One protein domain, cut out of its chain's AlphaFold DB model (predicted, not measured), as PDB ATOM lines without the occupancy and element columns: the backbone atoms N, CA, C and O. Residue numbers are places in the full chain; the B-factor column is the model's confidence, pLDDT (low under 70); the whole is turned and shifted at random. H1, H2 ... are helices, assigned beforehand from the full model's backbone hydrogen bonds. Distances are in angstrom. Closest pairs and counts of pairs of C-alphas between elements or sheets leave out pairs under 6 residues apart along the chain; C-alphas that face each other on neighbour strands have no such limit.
ATOM      1  N   THR A   2     177.855 177.669 128.004       53.00
ATOM      2  CA  THR A   2     176.600 177.633 128.792       53.00
ATOM      3  C   THR A   2     175.401 178.271 128.074       53.00
ATOM      4  O   THR A   2     174.267 177.847 128.269       53.00
ATOM      5  N   THR A   3     175.651 179.255 127.210       57.78
ATOM      6  CA  THR A   3     174.632 180.085 126.546       57.78
ATOM      7  C   THR A   3     173.825 179.329 125.489       57.78
ATOM      8  O   THR A   3     172.605 179.455 125.454       57.78
ATOM      9  N   ASP A   4     174.471 178.479 124.686       66.62
ATOM     10  CA  ASP A   4     173.796 177.703 123.632       66.62
ATOM     11  C   ASP A   4     172.896 176.607 124.208       66.62
ATOM     12  O   ASP A   4     171.832 176.304 123.675       66.62
ATOM     13  N   ARG A   5     173.290 176.048 125.358       55.69
ATOM     14  CA  ARG A   5     172.525 175.015 126.061       55.69
ATOM     15  C   ARG A   5     171.237 175.580 126.661       55.69
ATOM     16  O   ARG A   5     170.190 174.964 126.511       55.69
ATOM     17  N   ILE A   6     171.304 176.764 127.274       66.19
ATOM     18  CA  ILE A   6     170.126 177.480 127.801       66.19
ATOM     19  C   ILE A   6     169.198 177.895 126.656       66.19
ATOM     20  O   ILE A   6     167.989 177.709 126.747       66.19
ATOM     21  N   LYS A   7     169.760 178.380 125.543       71.06
ATOM     22  CA  LYS A   7     168.989 178.764 124.356       71.06
ATOM     23  C   LYS A   7     168.237 177.577 123.745       71.06
ATOM     24  O   LYS A   7     167.073 177.715 123.395       71.06
ATOM     25  N   ASN A   8     168.863 176.403 123.692       68.19
ATOM     26  CA  ASN A   8     168.217 175.179 123.212       68.19
ATOM     27  C   ASN A   8     167.136 174.655 124.165       68.19
ATOM     28  O   ASN A   8     166.137 174.125 123.696       68.19
ATOM     29  N   ILE A   9     167.309 174.816 125.481       61.38
ATOM     30  CA  ILE A   9     166.282 174.457 126.471       61.38
ATOM     31  C   ILE A   9     165.067 175.376 126.335       61.38
ATOM     32  O   ILE A   9     163.947 174.881 126.291       61.38
ATOM     33  N   ASN A  10     165.281 176.686 126.201       59.19
ATOM     34  CA  ASN A  10     164.186 177.639 126.020       59.19
ATOM     35  C   ASN A  10     163.451 177.387 124.698       59.19
ATOM     36  O   ASN A  10     162.239 177.232 124.709       59.19
ATOM     37  N   ASN A  11     164.183 177.192 123.596       67.00
ATOM     38  CA  ASN A  11     163.585 176.847 122.303       67.00
ATOM     39  C   ASN A  11     162.796 175.526 122.343       67.00
ATOM     40  O   ASN A  11     161.821 175.372 121.615       67.00
ATOM     41  N   PHE A  12     163.221 174.559 123.162       64.69
ATOM     42  CA  PHE A  12     162.505 173.299 123.349       64.69
ATOM     43  C   PHE A  12     161.227 173.491 124.173       64.69
ATOM     44  O   PHE A  12     160.181 172.982 123.785       64.69
ATOM     45  N   ILE A  13     161.289 174.262 125.263       58.25
ATOM     46  CA  ILE A  13     160.121 174.592 126.095       58.25
ATOM     47  C   ILE A  13     159.080 175.359 125.269       58.25
ATOM     48  O   ILE A  13     157.915 174.964 125.262       58.25
ATOM     49  N   ASP A  14     159.515 176.351 124.489       61.31
ATOM     50  CA  ASP A  14     158.658 177.137 123.590       61.31
ATOM     51  C   ASP A  14     158.054 176.289 122.451       61.31
ATOM     52  O   ASP A  14     157.043 176.664 121.864       61.31
ATOM     53  N   SER A  15     158.659 175.136 122.129       65.75
ATOM     54  CA  SER A  15     158.167 174.219 121.088       65.75
ATOM     55  C   SER A  15     157.155 173.181 121.579       65.75
ATOM     56  O   SER A  15     156.556 172.494 120.754       65.75
ATOM     57  N   ILE A  16     156.987 173.024 122.898       64.06
ATOM     58  CA  ILE A  16     156.151 171.960 123.470       64.06
ATOM     59  C   ILE A  16     154.700 172.411 123.636       64.06
ATOM     60  O   ILE A  16     153.811 171.626 123.317       64.06
ATOM     61  N   LEU A  17     154.454 173.641 124.095       60.91
ATOM     62  CA  LEU A  17     153.121 174.242 124.230       60.91
ATOM     63  C   LEU A  17     153.256 175.768 124.205       60.91
ATOM     64  O   LEU A  17     154.160 176.321 124.832       60.91
ATOM     65  N   SER A  18     152.341 176.462 123.531       70.31
ATOM     66  CA  SER A  18     152.224 177.915 123.679       70.31
ATOM     67  C   SER A  18     151.786 178.282 125.106       70.31
ATOM     68  O   SER A  18     151.125 177.496 125.791       70.31
ATOM     69  N   GLN A  19     152.120 179.493 125.567       65.06
ATOM     70  CA  GLN A  19     151.700 179.982 126.889       65.06
ATOM     71  C   GLN A  19     150.170 179.905 127.070       65.06
ATOM     72  O   GLN A  19     149.699 179.515 128.134       65.06
ATOM     73  N   GLU A  20     149.401 180.192 126.012       67.12
ATOM     74  CA  GLU A  20     147.936 180.075 126.018       67.12
ATOM     75  C   GLU A  20     147.453 178.627 126.188       67.12
ATOM     76  O   GLU A  20     146.494 178.379 126.919       67.12
ATOM     77  N   GLU A  21     148.102 177.650 125.546       67.81
ATOM     78  CA  GLU A  21     147.761 176.231 125.710       67.81
ATOM     79  C   GLU A  21     148.096 175.729 127.116       67.81
ATOM     80  O   GLU A  21     147.319 174.966 127.695       67.81
ATOM     81  N   TRP A  22     149.210 176.195 127.684       66.19
ATOM     82  CA  TRP A  22     149.605 175.881 129.055       66.19
ATOM     83  C   TRP A  22     148.622 176.463 130.079       66.19
ATOM     84  O   TRP A  22     148.167 175.748 130.974       66.19
ATOM     85  N   ASP A  23     148.227 177.728 129.913       70.44
ATOM     86  CA  ASP A  23     147.240 178.380 130.779       70.44
ATOM     87  C   ASP A  23     145.869 177.687 130.681       70.44
ATOM     88  O   ASP A  23     145.174 177.503 131.685       70.44
ATOM     89  N   ASN A  24     145.482 177.244 129.483       78.00
ATOM     90  CA  ASN A  24     144.229 176.526 129.258       78.00
ATOM     91  C   ASN A  24     144.231 175.136 129.918       78.00
ATOM     92  O   ASN A  24     143.256 174.763 130.573       78.00
ATOM     93  N   ASP A  25     145.322 174.376 129.801       79.19
ATOM     94  CA  ASP A  25     145.455 173.068 130.454       79.19
ATOM     95  C   ASP A  25     145.503 173.192 131.987       79.19
ATOM     96  O   ASP A  25     144.825 172.454 132.708       79.19
ATOM     97  N   TYR A  26     146.209 174.205 132.499       80.00
ATOM     98  CA  TYR A  26     146.260 174.506 133.927       80.00
ATOM     99  C   TYR A  26     144.877 174.849 134.501       80.00
ATOM    100  O   TYR A  26     144.485 174.302 135.537       80.00
ATOM    101  N   ASN A  27     144.105 175.697 133.815       83.12
ATOM    102  CA  ASN A  27     142.747 176.049 134.233       83.12
ATOM    103  C   ASN A  27     141.802 174.841 134.181       83.12
ATOM    104  O   ASN A  27     141.077 174.591 135.144       83.12
ATOM    105  N   LYS A  28     141.878 174.017 133.126       87.56
ATOM    106  CA  LYS A  28     141.121 172.754 133.045       87.56
ATOM    107  C   LYS A  28     141.451 171.815 134.201       87.56
ATOM    108  O   LYS A  28     140.546 171.199 134.768       87.56
ATOM    109  N   ARG A  29     142.730 171.714 134.579       88.25
ATOM    110  CA  ARG A  29     143.157 170.928 135.741       88.25
ATOM    111  C   ARG A  29     142.565 171.481 137.036       88.25
ATOM    112  O   ARG A  29     142.056 170.697 137.835       88.25
ATOM    113  N   ILE A  30     142.589 172.799 137.251       87.19
ATOM    114  CA  ILE A  30     141.968 173.423 138.432       87.19
ATOM    115  C   ILE A  30     140.473 173.098 138.491       87.19
ATOM    116  O   ILE A  30     140.004 172.606 139.518       87.19
ATOM    117  N   ASP A  31     139.740 173.304 137.397       90.25
ATOM    118  CA  ASP A  31     138.299 173.046 137.333       90.25
ATOM    119  C   ASP A  31     137.973 171.575 137.610       90.25
ATOM    120  O   ASP A  31     137.055 171.256 138.374       90.25
ATOM    121  N   PHE A  32     138.755 170.656 137.039       93.38
ATOM    122  CA  PHE A  32     138.634 169.228 137.312       93.38
ATOM    123  C   PHE A  32     138.808 168.919 138.805       93.38
ATOM    124  O   PHE A  32     137.994 168.201 139.393       93.38
ATOM    125  N   LEU A  33     139.835 169.485 139.442       92.31
ATOM    126  CA  LEU A  33     140.133 169.258 140.856       92.31
ATOM    127  C   LEU A  33     139.081 169.874 141.787       92.31
ATOM    128  O   LEU A  33     138.678 169.235 142.763       92.31
ATOM    129  N   ILE A  34     138.586 171.073 141.474       90.62
ATOM    130  CA  ILE A  34     137.488 171.710 142.211       90.62
ATOM    131  C   ILE A  34     136.242 170.824 142.154       90.62
ATOM    132  O   ILE A  34     135.638 170.546 143.191       90.62
ATOM    133  N   ASN A  35     135.899 170.310 140.970       92.38
ATOM    134  CA  ASN A  35     134.759 169.413 140.796       92.38
ATOM    135  C   ASN A  35     134.949 168.080 141.537       92.38
ATOM    136  O   ASN A  35     134.041 167.639 142.248       92.38
ATOM    137  N   LYS A  36     136.143 167.474 141.456       94.62
ATOM    138  CA  LYS A  36     136.509 166.246 142.189       94.62
ATOM    139  C   LYS A  36     136.278 166.392 143.698       94.62
ATOM    140  O   LYS A  36     135.786 165.464 144.339       94.62
ATOM    141  N   TYR A  37     136.590 167.559 144.266       95.00
ATOM    142  CA  TYR A  37     136.519 167.822 145.708       95.00
ATOM    143  C   TYR A  37     135.348 168.717 146.146       95.00
ATOM    144  O   TYR A  37     135.301 169.138 147.305       95.00
ATOM    145  N   ILE A  38     134.355 168.960 145.285       92.50
ATOM    146  CA  ILE A  38     133.302 169.970 145.505       92.50
ATOM    147  C   ILE A  38     132.550 169.812 146.838       92.50
ATOM    148  O   ILE A  38     132.290 170.790 147.542       92.50
ATOM    149  N   LYS A  39     132.273 168.567 147.254       90.44
ATOM    150  CA  LYS A  39     131.618 168.255 148.540       90.44
ATOM    151  C   LYS A  39     132.486 168.602 149.753       90.44
ATOM    152  O   LYS A  39     131.977 168.932 150.817       90.44
ATOM    153  N   GLN A  40     133.805 168.501 149.615       92.69
ATOM    154  CA  GLN A  40     134.757 168.809 150.684       92.69
ATOM    155  C   GLN A  40     135.121 170.301 150.714       92.69
ATOM    156  O   GLN A  40     135.601 170.793 151.742       92.69
ATOM    157  N   LEU A  41     134.884 171.011 149.608       92.06
ATOM    158  CA  LEU A  41     135.169 172.431 149.409       92.06
ATOM    159  C   LEU A  41     133.937 173.334 149.564       92.06
ATOM    160  O   LEU A  41     134.076 174.541 149.473       92.06
TER     161      LEU A  41
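AT A GLANCE: This is residues 2 to 41 of the 126 residues of an uncharacterized protein of viral metagenome (UniProt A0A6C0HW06). Two helices, H1 and H2, follow each other almost end to end as a long, arched rod with a wide corner between them, and the short helix H3 makes a small hook at the far end of H2. There is no packed core, as H1, H2 and H3 touch no other helix. The printed part has 40 residues with three named helices in the order H1, H2, H3 and no named strand; its class is all helix. It is extended, with a radius of gyration of the C-alphas of 16.2 A and spans of 50 by 18 by 9 A.

IN THESE COORDINATES: H1 runs from residue 2 to residue 16, beginning at C-alpha 2 at (176.600, 177.633, 128.792), and is 21.9 A long from first to last C-alpha. H2, the longest helix, holds residues 19 to 36, begins at C-alpha 19 at (151.700, 179.982, 126.889) and is 25.6 A long. H3, residues 38 to 41, ends at C-alpha 41 at (135.169, 172.431, 149.409).

HOW THE PARTS SIT: H1 and H2 are apart, though a tight link of 2 residues joins them. H2 and H3 are close but not clearly touching: their closest C-alphas, those of Ile 34 and Leu 41, are 7.6 A apart. The link between H2 and H3 is tight, with 1 residue. H1 and H3 are apart. In H1 and H2 every O i to N i+4 pair is within hydrogen-bond range; H3 is too short for such a pair, and its one O i to N i+3 pair is within range.

THE WHOLE: The two C-alphas farthest apart, those of Thr 2 and Lys 39, are 50.0 A apart. The printed part has no cut and no long link. Mean pLDDT of the printed part is 75.2; residues 2 to 6, 8 to 17 and 19 to 22 are under 70.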